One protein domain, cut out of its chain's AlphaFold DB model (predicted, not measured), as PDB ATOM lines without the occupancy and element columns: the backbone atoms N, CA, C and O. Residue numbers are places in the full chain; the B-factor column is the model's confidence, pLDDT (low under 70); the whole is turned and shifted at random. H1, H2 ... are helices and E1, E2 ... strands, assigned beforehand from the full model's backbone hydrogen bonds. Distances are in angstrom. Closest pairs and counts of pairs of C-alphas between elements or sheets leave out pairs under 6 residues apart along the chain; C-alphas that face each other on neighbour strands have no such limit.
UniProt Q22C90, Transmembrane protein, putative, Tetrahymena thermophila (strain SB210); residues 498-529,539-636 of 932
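What this domain is: This is residues 498 to 529 and 539 to 636 of the 932 residues of the protein "Transmembrane protein, putative" of Tetrahymena thermophila (strain SB210) (UniProt Q22C90). Two sheets stand face to face as a small sandwich, a strongly twisted sheet of E2 to E5 and a smaller one of E6 to E8. E1 lies out at one end of the domain, where residues 498 to 503 stick out, and H1 lies at the other end, beyond the smaller sheet. The printed part has 130 residues, with eight named strands followed by one named helix; the orders are E2 - E3 - E4 - E5 and E6 - E7 - E8, both sheets antiparallel. The class is mostly strand. The whole is only just compact, close to loose, with a radius of gyration of the C-alphas of 16.3 A and spans of 47 by 39 by 27 A.

How they stand to each other: In the larger sheet, E2, residues 517 to 526, is an edge strand that bends by 58 degrees at residue 523. Its neighbour E3, residues 540 to 548, is antiparallel at 158 degrees, with N 522 and O 544 2.9 A apart. E4, residues 552 to 558, forms a hairpin with E3, with N 554 and O 547 at 2.9 A. E5, residues 565 to 572, is the other edge strand, with N 555 and O 569 at 2.8 A. E3, E4 and E5 are a meander, each strand the antiparallel neighbour of the one before. A second meander is E6, residues 579 to 585, E7, residues 595 to 600, and E8, residues 605 to 608, with N 583 and O 597 at 2.9 A and N 598 and O 606 at 2.8 A. The sheets form a sandwich, two sheets face to face, their facing parts 9.8 A centre to centre and their best planes 10 degrees apart. The closest C-alphas of E2 and E7, those of Leu 524 and His 595, are 7.6 A apart. E1, residues 503 to 508, pairs with no named strand and is apart from E2. H1, residues 617 to 625, is not on either sheet; every O i to N i+4 pair in it is within hydrogen-bond range.

Where its parts are: E1 begins at C-alpha 503, (-13.191, 40.697, -44.106). E2 begins at C-alpha 517, (-26.945, 24.753, -33.867). E2 is 24.1 A long, E3 24.4 A, E4 19.0 A, E5 20.2 A and E6 17.6 A. H1 ends at C-alpha 625, (-39.952, 41.184, -7.975).

The domain as a whole: The two C-alphas farthest apart, those of Ser 500 and Val 614, are 49.5 A apart. Residues 530 to 538 are not printed, and C-alphas 529 and 539 are 10.1 A apart across the cut. Of the links that are printed whole, none is long. The mean pLDDT of the printed part is 79.7, with 31 residues under 70, among them 612 to 616 and 626 to 636.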
ATOM      1  N   SER A 498     -17.651  47.496 -41.304       92.00
ATOM      2  CA  SER A 498     -18.910  47.973 -41.896       92.00
ATOM      3  C   SER A 498     -18.748  49.073 -42.946       92.00
ATOM      4  O   SER A 498     -19.624  49.206 -43.800       92.00
ATOM      5  N   GLY A 499     -17.676  49.869 -42.869       88.62
ATOM      6  CA  GLY A 499     -17.413  50.970 -43.796       88.62
ATOM      7  C   GLY A 499     -16.734  50.500 -45.077       88.62
ATOM      8  O   GLY A 499     -17.151  50.865 -46.172       88.62
ATOM      9  N   SER A 500     -15.726  49.636 -44.951       89.25
ATOM     10  CA  SER A 500     -14.964  49.121 -46.100       89.25
ATOM     11  C   SER A 500     -15.505  47.814 -46.686       89.25
ATOM     12  O   SER A 500     -15.083  47.415 -47.770       89.25
ATOM     13  N   GLY A 501     -16.367  47.096 -45.959       90.38
ATOM     14  CA  GLY A 501     -16.829  45.750 -46.313       90.38
ATOM     15  C   GLY A 501     -15.734  44.675 -46.268       90.38
ATOM     16  O   GLY A 501     -15.987  43.523 -46.618       90.38
ATOM     17  N   LYS A 502     -14.505  45.020 -45.854       93.12
ATOM     18  CA  LYS A 502     -13.376  44.084 -45.825       93.12
ATOM     19  C   LYS A 502     -13.563  43.048 -44.721       93.12
ATOM     20  O   LYS A 502     -13.877  43.394 -43.581       93.12
ATOM     21  N   LEU A 503     -13.320  41.785 -45.070       94.94
ATOM     22  CA  LEU A 503     -13.191  40.697 -44.106       94.94
ATOM     23  C   LEU A 503     -11.959  40.960 -43.234       94.94
ATOM     24  O   LEU A 503     -10.853  41.084 -43.754       94.94
ATOM     25  N   ILE A 504     -12.167  41.041 -41.926       94.25
ATOM     26  CA  ILE A 504     -11.111  41.216 -40.927       94.25
ATOM     27  C   ILE A 504     -10.545  39.845 -40.571       94.25
ATOM     28  O   ILE A 504      -9.353  39.603 -40.732       94.25
ATOM     29  N   TYR A 505     -11.413  38.926 -40.148       96.19
ATOM     30  CA  TYR A 505     -11.047  37.539 -39.895       96.19
ATOM     31  C   TYR A 505     -12.225  36.595 -40.130       96.19
ATOM     32  O   TYR A 505     -13.396  36.989 -40.155       96.19
ATOM     33  N   LYS A 506     -11.881  35.317 -40.271       95.94
ATOM     34  CA  LYS A 506     -12.804  34.189 -40.344       95.94
ATOM     35  C   LYS A 506     -12.333  33.134 -39.353       95.94
ATOM     36  O   LYS A 506     -11.233  32.613 -39.510       95.94
ATOM     37  N   GLN A 507     -13.180  32.791 -38.392       93.94
ATOM     38  CA  GLN A 507     -12.886  31.784 -37.380       93.94
ATOM     39  C   GLN A 507     -13.838  30.595 -37.521       93.94
ATOM     40  O   GLN A 507     -15.044  30.772 -37.692       93.94
ATOM     41  N   ASN A 508     -13.297  29.377 -37.448       92.50
ATOM     42  CA  ASN A 508     -14.110  28.172 -37.303       92.50
ATOM     43  C   ASN A 508     -14.441  27.970 -35.817       92.50
ATOM     44  O   ASN A 508     -13.553  27.780 -34.987       92.50
ATOM     45  N   ILE A 509     -15.723  28.050 -35.494       87.12
ATOM     46  CA  ILE A 509     -16.302  27.924 -34.160       87.12
ATOM     47  C   ILE A 509     -16.555  26.426 -33.913       87.12
ATOM     48  O   ILE A 509     -17.701  26.005 -33.885       87.12
ATOM     49  N   ASN A 510     -15.498  25.607 -33.831       74.19
ATOM     50  CA  ASN A 510     -15.498  24.131 -33.726       74.19
ATOM     51  C   ASN A 510     -16.833  23.470 -33.286       74.19
ATOM     52  O   ASN A 510     -16.997  23.073 -32.132       74.19
ATOM     53  N   GLY A 511     -17.770  23.310 -34.224       63.72
ATOM     54  CA  GLY A 511     -18.997  22.540 -34.052       63.72
ATOM     55  C   GLY A 511     -18.740  21.137 -34.567       63.72
ATOM     56  O   GLY A 511     -18.918  20.875 -35.749       63.72
ATOM     57  N   GLN A 512     -18.232  20.245 -33.718       61.78
ATOM     58  CA  GLN A 512     -17.805  18.908 -34.154       61.78
ATOM     59  C   GLN A 512     -18.965  17.933 -34.429       61.78
ATOM     60  O   GLN A 512     -18.708  16.791 -34.798       61.78
ATOM     61  N   SER A 513     -20.227  18.351 -34.274       74.69
ATOM     62  CA  SER A 513     -21.389  17.493 -34.522       74.69
ATOM     63  C   SER A 513     -22.408  18.154 -35.451       74.69
ATOM     64  O   SER A 513     -22.751  19.323 -35.274       74.69
ATOM     65  N   ASP A 514     -22.951  17.369 -36.389       74.25
ATOM     66  CA  ASP A 514     -24.039  17.775 -37.296       74.25
ATOM     67  C   ASP A 514     -25.328  18.169 -36.552       74.25
ATOM     68  O   ASP A 514     -26.234  18.761 -37.134       74.25
ATOM     69  N   SER A 515     -25.434  17.826 -35.262       78.62
ATOM     70  CA  SER A 515     -26.593  18.145 -34.421       78.62
ATOM     71  C   SER A 515     -26.492  19.494 -33.711       78.62
ATOM     72  O   SER A 515     -27.457  19.920 -33.075       78.62
ATOM     73  N   ASN A 516     -25.342  20.159 -33.806       83.19
ATOM     74  CA  ASN A 516     -25.142  21.444 -33.165       83.19
ATOM     75  C   ASN A 516     -25.928  22.521 -33.931       83.19
ATOM     76  O   ASN A 516     -26.071  22.463 -35.154       83.19
ATOM     77  N   GLU A 517     -26.370  23.563 -33.236       86.31
ATOM     78  CA  GLU A 517     -26.945  24.753 -33.867       86.31
ATOM     79  C   GLU A 517     -26.426  26.009 -33.167       86.31
ATOM     80  O   GLU A 517     -26.501  26.120 -31.942       86.31
ATOM     81  N   VAL A 518     -25.901  26.975 -33.928       86.06
ATOM     82  CA  VAL A 518     -25.601  28.301 -33.370       86.06
ATOM     83  C   VAL A 518     -26.917  29.037 -33.155       86.06
ATOM     84  O   VAL A 518     -27.561  29.459 -34.114       86.06
ATOM     85  N   ILE A 519     -27.306  29.206 -31.894       85.94
ATOM     86  CA  ILE A 519     -28.589  29.813 -31.519       85.94
ATOM     87  C   ILE A 519     -28.480  31.310 -31.233       85.94
ATOM     88  O   ILE A 519     -29.487  32.015 -31.247       85.94
ATOM     89  N   GLY A 520     -27.272  31.829 -30.999       86.62
ATOM     90  CA  GLY A 520     -27.091  33.260 -30.800       86.62
ATOM     91  C   GLY A 520     -25.645  33.709 -30.643       86.62
ATOM     92  O   GLY A 520     -24.753  32.923 -30.335       86.62
ATOM     93  N   LEU A 521     -25.450  35.011 -30.832       87.94
ATOM     94  CA  LEU A 521     -24.242  35.744 -30.475       87.94
ATOM     95  C   LEU A 521     -24.652  36.876 -29.539       87.94
ATOM     96  O   LEU A 521     -25.493  37.705 -29.891       87.94
ATOM     97  N   VAL A 522     -24.063  36.909 -28.348       87.88
ATOM     98  CA  VAL A 522     -24.396  37.891 -27.319       87.88
ATOM     99  C   VAL A 522     -23.129  38.554 -26.814       87.88
ATOM    100  O   VAL A 522     -22.194  37.883 -26.398       87.88
ATOM    101  N   ARG A 523     -23.114  39.887 -26.799       88.06
ATOM    102  CA  ARG A 523     -22.145  40.651 -26.007       88.06
ATOM    103  C   ARG A 523     -22.583  40.597 -24.550       88.06
ATOM    104  O   ARG A 523     -23.704  41.022 -24.270       88.06
ATOM    105  N   LEU A 524     -21.743  40.102 -23.654       81.31
ATOM    106  CA  LEU A 524     -22.002  40.025 -22.222       81.31
ATOM    107  C   LEU A 524     -20.912  40.795 -21.475       81.31
ATOM    108  O   LEU A 524     -19.725  40.505 -21.630       81.31
ATOM    109  N   SER A 525     -21.311  41.771 -20.665       80.75
ATOM    110  CA  SER A 525     -20.390  42.440 -19.751       80.75
ATOM    111  C   SER A 525     -20.198  41.545 -18.521       80.75
ATOM    112  O   SER A 525     -21.117  41.341 -17.725       80.75
ATOM    113  N   LEU A 526     -19.007  40.954 -18.408       69.50
ATOM    114  CA  LEU A 526     -18.619  40.091 -17.296       69.50
ATOM    115  C   LEU A 526     -17.548  40.785 -16.455       69.50
ATOM    116  O   LEU A 526     -16.569  41.305 -16.988       69.50
ATOM    117  N   ASP A 527     -17.708  40.749 -15.135       66.94
ATOM    118  CA  ASP A 527     -16.646  41.184 -14.231       66.94
ATOM    119  C   ASP A 527     -15.541  40.128 -14.216       66.94
ATOM    120  O   ASP A 527     -15.765  38.965 -13.857       66.94
ATOM    121  N   ARG A 528     -14.319  40.525 -14.572       56.69
ATOM    122  CA  ARG A 528     -13.145  39.687 -14.322       56.69
ATOM    123  C   ARG A 528     -12.886  39.671 -12.817       56.69
ATOM    124  O   ARG A 528     -12.687  40.721 -12.209       56.69
ATOM    125  N   LYS A 529     -12.865  38.476 -12.212       55.56
ATOM    126  CA  LYS A 529     -12.374  38.313 -10.835       55.56
ATOM    127  C   LYS A 529     -10.952  38.881 -10.765       55.56
ATOM    128  O   LYS A 529     -10.086  38.496 -11.550       55.56
ATOM    129  N   CYS A 539     -14.398  45.927 -17.035       50.06
ATOM    130  CA  CYS A 539     -15.439  45.091 -17.618       50.06
ATOM    131  C   CYS A 539     -15.070  44.916 -19.092       50.06
ATOM    132  O   CYS A 539     -15.320  45.802 -19.907       50.06
ATOM    133  N   GLN A 540     -14.418  43.806 -19.422       63.28
ATOM    134  CA  GLN A 540     -14.197  43.452 -20.813       63.28
ATOM    135  C   GLN A 540     -15.505  42.883 -21.345       63.28
ATOM    136  O   GLN A 540     -16.041  41.904 -20.825       63.28
ATOM    137  N   ASP A 541     -16.044  43.536 -22.363       71.38
ATOM    138  CA  ASP A 541     -17.184  43.021 -23.095       71.38
ATOM    139  C   ASP A 541     -16.774  41.750 -23.830       71.38
ATOM    140  O   ASP A 541     -16.029  41.794 -24.805       71.38
ATOM    141  N   GLN A 542     -17.266  40.609 -23.356       81.62
ATOM    142  CA  GLN A 542     -16.997  39.328 -23.990       81.62
ATOM    143  C   GLN A 542     -18.114  39.011 -24.973       81.62
ATOM    144  O   GLN A 542     -19.300  39.164 -24.669       81.62
ATOM    145  N   PHE A 543     -17.745  38.554 -26.164       84.62
ATOM    146  CA  PHE A 543     -18.706  38.038 -27.124       84.62
ATOM    147  C   PHE A 543     -18.827  36.535 -26.934       84.62
ATOM    148  O   PHE A 543     -17.841  35.803 -26.977       84.62
ATOM    149  N   ILE A 544     -20.054  36.091 -26.692       87.25
ATOM    150  CA  ILE A 544     -20.382  34.705 -26.407       87.25
ATOM    151  C   ILE A 544     -21.193  34.168 -27.573       87.25
ATOM    152  O   ILE A 544     -22.293  34.656 -27.851       87.25
ATOM    153  N   ILE A 545     -20.657  33.153 -28.242       84.25
ATOM    154  CA  ILE A 545     -21.422  32.338 -29.176       84.25
ATOM    155  C   ILE A 545     -22.075  31.220 -28.389       84.25
ATOM    156  O   ILE A 545     -21.414  30.466 -27.677       84.25
ATOM    157  N   ILE A 546     -23.389  31.135 -28.532       86.94
ATOM    158  CA  ILE A 546     -24.216  30.151 -27.863       86.94
ATOM    159  C   ILE A 546     -24.513  29.054 -28.883       86.94
ATOM    160  O   ILE A 546     -25.198  29.289 -29.884       86.94
ATOM    161  N   ILE A 547     -23.975  27.865 -28.632       87.19
ATOM    162  CA  ILE A 547     -24.203  26.669 -29.438       87.19
ATOM    163  C   ILE A 547     -25.091  25.727 -28.637       87.19
ATOM    164  O   ILE A 547     -24.773  25.346 -27.511       87.19
ATOM    165  N   ASN A 548     -26.218  25.359 -29.228       86.75
ATOM    166  CA  ASN A 548     -27.115  24.356 -28.689       86.75
ATOM    167  C   ASN A 548     -26.617  22.971 -29.113       86.75
ATOM    168  O   ASN A 548     -26.516  22.704 -30.312       86.75
ATOM    169  N   ASN A 549     -26.312  22.109 -28.145       86.62
ATOM    170  CA  ASN A 549     -26.074  20.684 -28.375       86.62
ATOM    171  C   ASN A 549     -27.271  19.887 -27.833       86.62
ATOM    172  O   ASN A 549     -28.117  20.423 -27.117       86.62
ATOM    173  N   SER A 550     -27.350  18.593 -28.146       83.56
ATOM    174  CA  SER A 550     -28.443  17.721 -27.679       83.56
ATOM    175  C   SER A 550     -28.606  17.686 -26.157       83.56
ATOM    176  O   SER A 550     -29.732  17.585 -25.673       83.56
ATOM    177  N   ASP A 551     -27.492  17.760 -25.424       84.19
ATOM    178  CA  ASP A 551     -27.452  17.507 -23.980       84.19
ATOM    179  C   ASP A 551     -26.968  18.711 -23.146       84.19
ATOM    180  O   ASP A 551     -27.198  18.753 -21.941       84.19
ATOM    181  N   TYR A 552     -26.310  19.699 -23.761       88.19
ATOM    182  CA  TYR A 552     -25.719  20.851 -23.071       88.19
ATOM    183  C   TYR A 552     -25.652  22.081 -23.980       88.19
ATOM    184  O   TYR A 552     -25.663  21.978 -25.209       88.19
ATOM    185  N   ILE A 553     -25.533  23.263 -23.378       90.25
ATOM    186  CA  ILE A 553     -25.272  24.507 -24.109       90.25
ATOM    187  C   ILE A 553     -23.780  24.800 -24.046       90.25
ATOM    188  O   ILE A 553     -23.212  24.892 -22.962       90.25
ATOM    189  N   THR A 554     -23.138  24.982 -25.196       91.81
ATOM    190  CA  THR A 554     -21.752  25.445 -25.251       91.81
ATOM    191  C   THR A 554     -21.719  26.954 -25.412       91.81
ATOM    192  O   THR A 554     -22.270  27.504 -26.366       91.81
ATOM    193  N   LEU A 555     -21.028  27.619 -24.497       93.12
ATOM    194  CA  LEU A 555     -20.679  29.026 -24.571       93.12
ATOM    195  C   LEU A 555     -19.230  29.156 -25.028       93.12
ATOM    196  O   LEU A 555     -18.303  28.782 -24.310       93.12
ATOM    197  N   GLN A 556     -19.030  29.695 -26.225       92.88
ATOM    198  CA  GLN A 556     -17.704  30.010 -26.746       92.88
ATOM    199  C   GLN A 556     -17.430  31.502 -26.599       92.88
ATOM    200  O   GLN A 556     -18.133  32.329 -27.177       92.88
ATOM    201  N   PHE A 557     -16.407  31.831 -25.819       92.19
ATOM    202  CA  PHE A 557     -15.981  33.196 -25.541       92.19
ATOM    203  C   PHE A 557     -14.934  33.600 -26.552       92.19
ATOM    204  O   PHE A 557     -13.896  32.948 -26.656       92.19
ATOM    205  N   ILE A 558     -15.200  34.670 -27.282       91.44
ATOM    206  CA  ILE A 558     -14.351  35.114 -28.377       91.44
ATOM    207  C   ILE A 558     -13.888  36.537 -28.109       91.44
ATOM    208  O   ILE A 558     -14.676  37.390 -27.693       91.44
ATOM    209  N   GLU A 559     -12.607  36.774 -28.375       90.31
ATOM    210  CA  GLU A 559     -12.052  38.115 -28.467       90.31
ATOM    211  C   GLU A 559     -12.548  38.751 -29.772       90.31
ATOM    212  O   GLU A 559     -12.154  38.306 -30.856       90.31
ATOM    213  N   PRO A 560     -13.437  39.759 -29.719       86.00
ATOM    214  CA  PRO A 560     -14.090  40.279 -30.911       86.00
ATOM    215  C   PRO A 560     -13.106  40.812 -31.947       86.00
ATOM    216  O   PRO A 560     -13.402  40.691 -33.130       86.00
ATOM    217  N   LEU A 561     -11.960  41.372 -31.541       87.75
ATOM    218  CA  LEU A 561     -11.017  42.004 -32.467       87.75
ATOM    219  C   LEU A 561     -10.167  41.006 -33.254       87.75
ATOM    220  O   LEU A 561      -9.872  41.247 -34.425       87.75
ATOM    221  N   THR A 562      -9.769  39.903 -32.623       90.19
ATOM    222  CA  THR A 562      -8.871  38.903 -33.219       90.19
ATOM    223  C   THR A 562      -9.613  37.666 -33.715       90.19
ATOM    224  O   THR A 562      -9.088  36.936 -34.553       90.19
ATOM    225  N   GLY A 563     -10.822  37.420 -33.202       90.19
ATOM    226  CA  GLY A 563     -11.556  36.177 -33.415       90.19
ATOM    227  C   GLY A 563     -11.021  35.007 -32.596       90.19
ATOM    228  O   GLY A 563     -11.490  33.883 -32.775       90.19
ATOM    229  N   GLU A 564     -10.050  35.245 -31.712       91.19
ATOM    230  CA  GLU A 564      -9.445  34.203 -30.893       91.19
ATOM    231  C   GLU A 564     -10.470  33.636 -29.909       91.19
ATOM    232  O   GLU A 564     -11.150  34.366 -29.184       91.19
ATOM    233  N   LEU A 565     -10.580  32.307 -29.889       91.44
ATOM    234  CA  LEU A 565     -11.390  31.593 -28.914       91.44
ATOM    235  C   LEU A 565     -10.670  31.631 -27.562       91.44
ATOM    236  O   LEU A 565      -9.718  30.888 -27.339       91.44
ATOM    237  N   LEU A 566     -11.147  32.482 -26.659       90.44
ATOM    238  CA  LEU A 566     -10.565  32.683 -25.335       90.44
ATOM    239  C   LEU A 566     -10.798  31.477 -24.426       90.44
ATOM    240  O   LEU A 566      -9.901  31.034 -23.713       90.44
ATOM    241  N   ARG A 567     -12.034  30.969 -24.415       92.25
ATOM    242  CA  ARG A 567     -12.432  29.790 -23.638       92.25
ATOM    243  C   ARG A 567     -13.750  29.221 -24.142       92.25
ATOM    244  O   ARG A 567     -14.531  29.904 -24.802       92.25
ATOM    245  N   THR A 568     -14.001  27.971 -23.784       91.94
ATOM    246  CA  THR A 568     -15.267  27.282 -24.031       91.94
ATOM    247  C   THR A 568     -15.797  26.756 -22.710       91.94
ATOM    248  O   THR A 568     -15.056  26.124 -21.962       91.94
ATOM    249  N   GLU A 569     -17.066  27.016 -22.427       93.00
ATOM    250  CA  GLU A 569     -17.744  26.521 -21.234       93.00
ATOM    251  C   GLU A 569     -18.986  25.744 -21.656       93.00
ATOM    252  O   GLU A 569     -19.759  26.204 -22.493       93.00
ATOM    253  N   ASN A 570     -19.167  24.553 -21.094       92.56
ATOM    254  CA  ASN A 570     -20.363  23.754 -21.310       92.56
ATOM    255  C   ASN A 570     -21.263  23.904 -20.090       92.56
ATOM    256  O   ASN A 570     -20.832  23.687 -18.960       92.56
ATOM    257  N   ILE A 571     -22.505  24.297 -20.334       90.50
ATOM    258  CA  ILE A 571     -23.553  24.368 -19.331       90.50
ATOM    259  C   ILE A 571     -24.360  23.090 -19.461       90.50
ATOM    260  O   ILE A 571     -25.124  22.926 -20.421       90.50
ATOM    261  N   ASP A 572     -24.182  22.203 -18.488       88.06
ATOM    262  CA  ASP A 572     -24.999  21.007 -18.370       88.06
ATOM    263  C   ASP A 572     -26.452  21.426 -18.175       88.06
ATOM    264  O   ASP A 572     -26.814  22.126 -17.224       88.06
ATOM    265  N   MET A 573     -27.296  21.011 -19.113       84.88
ATOM    266  CA  MET A 573     -28.723  21.225 -18.977       84.88
ATOM    267  C   MET A 573     -29.251  20.142 -18.033       84.88
ATOM    268  O   MET A 573     -28.890  18.975 -18.184       84.88
ATOM    269  N   PRO A 574     -30.114  20.487 -17.059       79.94
ATOM    270  CA  PRO A 574     -30.574  19.542 -16.039       79.94
ATOM    271  C   PRO A 574     -31.298  18.319 -16.621       79.94
ATOM    272  O   PRO A 574     -31.491  17.322 -15.932       79.94
ATOM    273  N   GLU A 575     -31.685  18.371 -17.896       75.50
ATOM    274  CA  GLU A 575     -32.244  17.253 -18.634       75.50
ATOM    275  C   GLU A 575     -31.699  17.246 -20.067       75.50
ATOM    276  O   GLU A 575     -31.427  18.314 -20.615       75.50
ATOM    277  N   LYS A 576     -31.612  16.056 -20.688       74.12
ATOM    278  CA  LYS A 576     -31.247  15.830 -22.107       74.12
ATOM    279  C   LYS A 576     -32.293  16.385 -23.080       74.12
ATOM    280  O   LYS A 576     -32.899  15.657 -23.870       74.12
ATOM    281  N   GLN A 577     -32.639  17.650 -22.927       64.12
ATOM    282  CA  GLN A 577     -33.741  18.276 -23.618       64.12
ATOM    283  C   GLN A 577     -33.255  19.439 -24.449       64.12
ATOM    284  O   GLN A 577     -32.456  20.267 -24.017       64.12
ATOM    285  N   LYS A 578     -33.861  19.532 -25.634       65.25
ATOM    286  CA  LYS A 578     -33.742  20.696 -26.490       65.25
ATOM    287  C   LYS A 578     -34.166  21.926 -25.705       65.25
ATOM    288  O   LYS A 578     -35.245  22.006 -25.124       65.25
ATOM    289  N   TYR A 579     -33.268  22.875 -25.701       70.88
ATOM    290  CA  TYR A 579     -33.490  24.208 -25.225       70.88
ATOM    291  C   TYR A 579     -34.486  24.978 -26.120       70.88
ATOM    292  O   TYR A 579     -34.582  24.694 -27.315       70.88
ATOM    293  N   SER A 580     -35.210  25.953 -25.551       67.62
ATOM    294  CA  SER A 580     -36.239  26.711 -26.284       67.62
ATOM    295  C   SER A 580     -35.837  28.139 -26.677       67.62
ATOM    296  O   SER A 580     -36.124  28.558 -27.795       67.62
ATOM    297  N   SER A 581     -35.226  28.914 -25.771       82.19
ATOM    298  CA  SER A 581     -34.907  30.341 -25.976       82.19
ATOM    299  C   SER A 581     -34.042  30.916 -24.844       82.19
ATOM    300  O   SER A 581     -34.009  30.352 -23.747       82.19
ATOM    301  N   PHE A 582     -33.296  32.006 -25.090       87.19
ATOM    302  CA  PHE A 582     -32.471  32.670 -24.063       87.19
ATOM    303  C   PHE A 582     -32.848  34.126 -24.003       87.19
ATOM    304  O   PHE A 582     -33.256  34.738 -24.990       87.19
ATOM    305  N   MET A 583     -32.610  34.693 -22.833       86.06
ATOM    306  CA  MET A 583     -32.691  36.114 -22.613       86.06
ATOM    307  C   MET A 583     -31.418  36.599 -21.938       86.06
ATOM    308  O   MET A 583     -30.881  35.956 -21.042       86.06
ATOM    309  N   LYS A 584     -30.957  37.770 -22.360       86.94
ATOM    310  CA  LYS A 584     -29.957  38.541 -21.633       86.94
ATOM    311  C   LYS A 584     -30.677  39.455 -20.641       86.94
ATOM    312  O   LYS A 584     -31.520  40.246 -21.068       86.94
ATOM    313  N   ALA A 585     -30.346  39.387 -19.355       83.38
ATOM    314  CA  ALA A 585     -30.935  40.245 -18.327       83.38
ATOM    315  C   ALA A 585     -29.869  40.881 -17.429       83.38
ATOM    316  O   ALA A 585     -28.843  40.276 -17.125       83.38
ATOM    317  N   LYS A 586     -30.139  42.107 -16.974       82.62
ATOM    318  CA  LYS A 586     -29.343  42.788 -15.950       82.62
ATOM    319  C   LYS A 586     -30.058  42.626 -14.609       82.62
ATOM    320  O   LYS A 586     -31.093  43.252 -14.395       82.62
ATOM    321  N   LEU A 587     -29.546  41.740 -13.754       78.69
ATOM    322  CA  LEU A 587     -30.237  41.318 -12.529       78.69
ATOM    323  C   LEU A 587     -29.867  42.121 -11.272       78.69
ATOM    324  O   LEU A 587     -30.561  41.968 -10.280       78.69
ATOM    325  N   SER A 588     -28.859  42.998 -11.299       74.12
ATOM    326  CA  SER A 588     -28.515  43.918 -10.192       74.12
ATOM    327  C   SER A 588     -28.408  45.358 -10.717       74.12
ATOM    328  O   SER A 588     -28.105  45.568 -11.898       74.12
ATOM    329  N   SER A 589     -28.748  46.364  -9.896       68.50
ATOM    330  CA  SER A 589     -28.571  47.780 -10.294       68.50
ATOM    331  C   SER A 589     -27.102  48.124 -10.376       68.50
ATOM    332  O   SER A 589     -26.688  48.827 -11.303       68.50
ATOM    333  N   ASP A 590     -26.370  47.616  -9.393       61.84
ATOM    334  CA  ASP A 590     -25.053  48.101  -9.022       61.84
ATOM    335  C   ASP A 590     -23.974  47.293  -9.733       61.84
ATOM    336  O   ASP A 590     -22.920  47.827 -10.079       61.84
ATOM    337  N   SER A 591     -24.260  46.030 -10.063       61.12
ATOM    338  CA  SER A 591     -23.347  45.238 -10.868       61.12
ATOM    339  C   SER A 591     -23.478  45.595 -12.354       61.12
ATOM    340  O   SER A 591     -24.562  45.670 -12.945       61.12
ATOM    341  N   LYS A 592     -22.332  45.791 -13.009       66.94
ATOM    342  CA  LYS A 592     -22.234  45.771 -14.476       66.94
ATOM    343  C   LYS A 592     -22.447  44.355 -15.034       66.94
ATOM    344  O   LYS A 592     -22.401  44.181 -16.248       66.94
ATOM    345  N   LYS A 593     -22.700  43.360 -14.169       75.94
ATOM    346  CA  LYS A 593     -22.873  41.962 -14.548       75.94
ATOM    347  C   LYS A 593     -24.209  41.765 -15.236       75.94
ATOM    348  O   LYS A 593     -25.286  42.082 -14.724       75.94
ATOM    349  N   GLU A 594     -24.120  41.185 -16.413       84.50
ATOM    350  CA  GLU A 594     -25.267  40.719 -17.161       84.50
ATOM    351  C   GLU A 594     -25.320  39.194 -17.070       84.50
ATOM    352  O   GLU A 594     -24.291  38.518 -17.064       84.50
ATOM    353  N   HIS A 595     -26.531  38.653 -17.007       86.06
ATOM    354  CA  HIS A 595     -26.776  37.218 -16.974       86.06
ATOM    355  C   HIS A 595     -27.454  36.771 -18.266       86.06
ATOM    356  O   HIS A 595     -28.280  37.487 -18.841       86.06
ATOM    357  N   LEU A 596     -27.127  35.561 -18.702       89.75
ATOM    358  CA  LEU A 596     -27.891  34.808 -19.685       89.75
ATOM    359  C   LEU A 596     -28.826  33.858 -18.944       89.75
ATOM    360  O   LEU A 596     -28.414  33.140 -18.035       89.75
ATOM    361  N   LEU A 597     -30.092  33.877 -19.331       88.56
ATOM    362  CA  LEU A 597     -31.145  33.036 -18.794       88.56
ATOM    363  C   LEU A 597     -31.567  32.090 -19.905       88.56
ATOM    364  O   LEU A 597     -32.027  32.545 -20.951       88.56
ATOM    365  N   PHE A 598     -31.402  30.793 -19.686       88.19
ATOM    366  CA  PHE A 598     -31.748  29.754 -20.641       88.19
ATOM    367  C   PHE A 598     -33.050  29.068 -20.229       88.19
ATOM    368  O   PHE A 598     -33.131  28.514 -19.133       88.19
ATOM    369  N   PHE A 599     -34.053  29.075 -21.109       85.12
ATOM    370  CA  PHE A 599     -35.351  28.445 -20.866       85.12
ATOM    371  C   PHE A 599     -35.399  27.032 -21.447       85.12
ATOM    372  O   PHE A 599     -35.265  26.829 -22.662       85.12
ATOM    373  N   THR A 600     -35.635  26.047 -20.585       84.81
ATOM    374  CA  THR A 600     -35.812  24.649 -20.989       84.81
ATOM    375  C   THR A 600     -37.251  24.376 -21.434       84.81
ATOM    376  O   THR A 600     -38.172  25.144 -21.154       84.81
ATOM    377  N   ASN A 601     -37.477  23.249 -22.112       81.00
ATOM    378  CA  ASN A 601     -38.826  22.843 -22.513       81.00
ATOM    379  C   ASN A 601     -39.742  22.470 -21.342       81.00
ATOM    380  O   ASN A 601     -40.959  22.556 -21.485       81.00
ATOM    381  N   LYS A 602     -39.177  22.103 -20.189       80.50
ATOM    382  CA  LYS A 602     -39.918  21.848 -18.949       80.50
ATOM    383  C   LYS A 602     -40.080  23.084 -18.080       80.50
ATOM    384  O   LYS A 602     -40.297  22.946 -16.879       80.50
ATOM    385  N   ASN A 603     -39.999  24.278 -18.668       75.69
ATOM    386  CA  ASN A 603     -40.263  25.507 -17.932       75.69
ATOM    387  C   ASN A 603     -39.261  25.724 -16.776       75.69
ATOM    388  O   ASN A 603     -39.559  26.427 -15.817       75.69
ATOM    389  N   SER A 604     -38.069  25.116 -16.843       82.44
ATOM    390  CA  SER A 604     -36.974  25.395 -15.911       82.44
ATOM    391  C   SER A 604     -36.018  26.423 -16.508       82.44
ATOM    392  O   SER A 604     -35.969  26.621 -17.727       82.44
ATOM    393  N   LEU A 605     -35.278  27.107 -15.639       83.12
ATOM    394  CA  LEU A 605     -34.398  28.198 -16.023       83.12
ATOM    395  C   LEU A 605     -32.978  27.920 -15.542       83.12
ATOM    396  O   LEU A 605     -32.769  27.604 -14.371       83.12
ATOM    397  N   VAL A 606     -32.015  28.051 -16.448       87.25
ATOM    398  CA  VAL A 606     -30.585  27.920 -16.150       87.25
ATOM    399  C   VAL A 606     -29.930  29.288 -16.314       87.25
ATOM    400  O   VAL A 606     -30.151  29.961 -17.318       87.25
ATOM    401  N   PHE A 607     -29.146  29.717 -15.326       87.00
ATOM    402  CA  PHE A 607     -28.450  31.005 -15.351       87.00
ATOM    403  C   PHE A 607     -26.987  30.836 -15.741       87.00
ATOM    404  O   PHE A 607     -26.330  29.891 -15.307       87.00
ATOM    405  N   TYR A 608     -26.467  31.805 -16.488       88.12
ATOM    406  CA  TYR A 608     -25.042  31.963 -16.729       88.12
ATOM    407  C   TYR A 608     -24.584  33.424 -16.533       88.12
ATOM    408  O   TYR A 608     -25.216  34.320 -17.095       88.12
ATOM    409  N   PRO A 609     -23.482  33.691 -15.804       86.44
ATOM    410  CA  PRO A 609     -22.797  32.738 -14.928       86.44
ATOM    411  C   PRO A 609     -23.776  32.173 -13.891       86.44
ATOM    412  O   PRO A 609     -24.785  32.821 -13.585       86.44
ATOM    413  N   SER A 610     -23.516  30.954 -13.407       83.44
ATOM    414  CA  SER A 610     -24.351  30.348 -12.371       83.44
ATOM    415  C   SER A 610     -24.415  31.294 -11.178       83.44
ATOM    416  O   SER A 610     -23.385  31.771 -10.698       83.44
ATOM    417  N   LEU A 611     -25.627  31.608 -10.735       72.00
ATOM    418  CA  LEU A 611     -25.810  32.383  -9.521       72.00
ATOM    419  C   LEU A 611     -25.439  31.479  -8.346       72.00
ATOM    420  O   LEU A 611     -26.089  30.452  -8.139       72.00
ATOM    421  N   ASP A 612     -24.444  31.877  -7.557       67.88
ATOM    422  CA  ASP A 612     -24.301  31.384  -6.188       67.88
ATOM    423  C   ASP A 612     -25.460  31.998  -5.380       67.88
ATOM    424  O   ASP A 612     -25.318  32.999  -4.680       67.88
ATOM    425  N   LEU A 613     -26.662  31.434  -5.566       56.53
ATOM    426  CA  LEU A 613     -27.966  31.945  -5.105       56.53
ATOM    427  C   LEU A 613     -28.046  32.187  -3.589       56.53
ATOM    428  O   LEU A 613     -29.007  32.788  -3.114       56.53
ATOM    429  N   VAL A 614     -27.064  31.702  -2.829       53.03
ATOM    430  CA  VAL A 614     -27.031  31.761  -1.367       53.03
ATOM    431  C   VAL A 614     -26.533  33.116  -0.846       53.03
ATOM    432  O   VAL A 614     -26.916  33.495   0.256       53.03
ATOM    433  N   GLU A 615     -25.750  33.883  -1.615       59.62
ATOM    434  CA  GLU A 615     -25.105  35.102  -1.085       59.62
ATOM    435  C   GLU A 615     -25.676  36.422  -1.626       59.62
ATOM    436  O   GLU A 615     -25.605  37.443  -0.940       59.62
ATOM    437  N   ASP A 616     -26.301  36.428  -2.808       69.94
ATOM    438  CA  ASP A 616     -26.757  37.676  -3.432       69.94
ATOM    439  C   ASP A 616     -28.249  37.959  -3.165       69.94
ATOM    440  O   ASP A 616     -29.139  37.750  -3.998       69.94
ATOM    441  N   ASN A 617     -28.531  38.435  -1.946       74.50
ATOM    442  CA  ASN A 617     -29.870  38.858  -1.523       74.50
ATOM    443  C   ASN A 617     -30.480  39.923  -2.453       74.50
ATOM    444  O   ASN A 617     -31.705  39.988  -2.574       74.50
ATOM    445  N   GLU A 618     -29.663  40.744  -3.122       76.56
ATOM    446  CA  GLU A 618     -30.149  41.758  -4.060       76.56
ATOM    447  C   GLU A 618     -30.732  41.100  -5.314       76.56
ATOM    448  O   GLU A 618     -31.872  41.388  -5.690       76.56
ATOM    449  N   VAL A 619     -29.994  40.161  -5.915       75.19
ATOM    450  CA  VAL A 619     -30.459  39.396  -7.081       75.19
ATOM    451  C   VAL A 619     -31.696  38.577  -6.727       75.19
ATOM    452  O   VAL A 619     -32.662  38.590  -7.485       75.19
ATOM    453  N   ASN A 620     -31.727  37.933  -5.557       74.81
ATOM    454  CA  ASN A 620     -32.902  37.191  -5.097       74.81
ATOM    455  C   ASN A 620     -34.128  38.099  -4.922       74.81
ATOM    456  O   ASN A 620     -35.215  37.754  -5.386       74.81
ATOM    457  N   ASN A 621     -33.975  39.269  -4.297       76.12
ATOM    458  CA  ASN A 621     -35.074  40.222  -4.118       76.12
ATOM    459  C   ASN A 621     -35.556  40.794  -5.455       76.12
ATOM    460  O   ASN A 621     -36.760  40.915  -5.683       76.12
ATOM    461  N   ARG A 622     -34.635  41.098  -6.371       76.12
ATOM    462  CA  ARG A 622     -34.977  41.561  -7.715       76.12
ATOM    463  C   ARG A 622     -35.659  40.478  -8.522       76.12
ATOM    464  O   ARG A 622     -36.671  40.781  -9.132       76.12
ATOM    465  N   LEU A 623     -35.173  39.239  -8.503       75.44
ATOM    466  CA  LEU A 623     -35.805  38.117  -9.196       75.44
ATOM    467  C   LEU A 623     -37.195  37.815  -8.628       75.44
ATOM    468  O   LEU A 623     -38.110  37.588  -9.409       75.44
ATOM    469  N   LYS A 624     -37.388  37.903  -7.304       72.50
ATOM    470  CA  LYS A 624     -38.716  37.795  -6.670       72.50
ATOM    471  C   LYS A 624     -39.688  38.869  -7.161       72.50
ATOM    472  O   LYS A 624     -40.878  38.596  -7.298       72.50
ATOM    473  N   ASN A 625     -39.174  40.060  -7.456       70.25
ATOM    474  CA  ASN A 625     -39.952  41.184  -7.975       70.25
ATOM    475  C   ASN A 625     -39.958  41.267  -9.514       70.25
ATOM    476  O   ASN A 625     -40.680  42.087 -10.075       70.25
ATOM    477  N   SER A 626     -39.171  40.439 -10.207       69.75
ATOM    478  CA  SER A 626     -39.044  40.448 -11.662       69.75
ATOM    479  C   SER A 626     -39.952  39.394 -12.258       69.75
ATOM    480  O   SER A 626     -39.883  38.210 -11.933       69.75
ATOM    481  N   GLN A 627     -40.784  39.811 -13.198       66.69
ATOM    482  CA  GLN A 627     -41.588  38.894 -13.985       66.69
ATOM    483  C   GLN A 627     -40.911  38.728 -15.345       66.69
ATOM    484  O   GLN A 627     -40.657  39.712 -16.038       66.69
ATOM    485  N   ILE A 628     -40.552  37.490 -15.702       67.25
ATOM    486  CA  ILE A 628     -39.903  37.198 -16.983       67.25
ATOM    487  C   ILE A 628     -40.871  36.460 -17.889       67.25
ATOM    488  O   ILE A 628     -41.124  35.268 -17.730       67.25
ATOM    489  N   PHE A 629     -41.364  37.175 -18.889       67.12
ATOM    490  CA  PHE A 629     -42.363  36.661 -19.809       67.12
ATOM    491  C   PHE A 629     -41.700  35.989 -21.000       67.12
ATOM    492  O   PHE A 629     -41.115  36.646 -21.861       67.12
ATOM    493  N   VAL A 630     -41.829  34.668 -21.066       66.12
ATOM    494  CA  VAL A 630     -41.426  33.900 -22.244       66.12
ATOM    495  C   VAL A 630     -42.653  33.574 -23.051       66.12
ATOM    496  O   VAL A 630     -43.442  32.720 -22.664       66.12
ATOM    497  N   VAL A 631     -42.782  34.220 -24.200       64.12
ATOM    498  CA  VAL A 631     -43.841  33.888 -25.140       64.12
ATOM    499  C   VAL A 631     -43.391  32.693 -25.972       64.12
ATOM    500  O   VAL A 631     -42.684  32.836 -26.969       64.12
ATOM    501  N   LYS A 632     -43.792  31.495 -25.548       66.44
ATOM    502  CA  LYS A 632     -43.616  30.275 -26.339       66.44
ATOM    503  C   LYS A 632     -44.748  30.182 -27.356       66.44
ATOM    504  O   LYS A 632     -45.889  29.974 -26.968       66.44
ATOM    505  N   GLN A 633     -44.441  30.329 -28.644       64.88
ATOM    506  CA  GLN A 633     -45.399  30.068 -29.722       64.88
ATOM    507  C   GLN A 633     -45.436  28.562 -30.010       64.88
ATOM    508  O   GLN A 633     -44.932  28.084 -31.023       64.88
ATOM    509  N   GLU A 634     -46.015  27.799 -29.090       61.75
ATOM    510  CA  GLU A 634     -46.275  26.371 -29.269       61.75
ATOM    511  C   GLU A 634     -47.798  26.181 -29.301       61.75
ATOM    512  O   GLU A 634     -48.516  26.678 -28.439       61.75
ATOM    513  N   PHE A 635     -48.318  25.514 -30.336       56.81
ATOM    514  CA  PHE A 635     -49.730  25.106 -30.416       56.81
ATOM    515  C   PHE A 635     -50.776  26.223 -30.243       56.81
ATOM    516  O   PHE A 635     -51.817  25.995 -29.631       56.81
ATOM    517  N   SER A 636     -50.545  27.421 -30.801       64.25
ATOM    518  CA  SER A 636     -51.485  28.564 -30.724       64.25
ATOM    519  C   SER A 636     -51.811  29.046 -29.298       64.25
ATOM    520  O   SER A 636     -52.771  29.792 -29.089       64.25
TER     521      SER A 636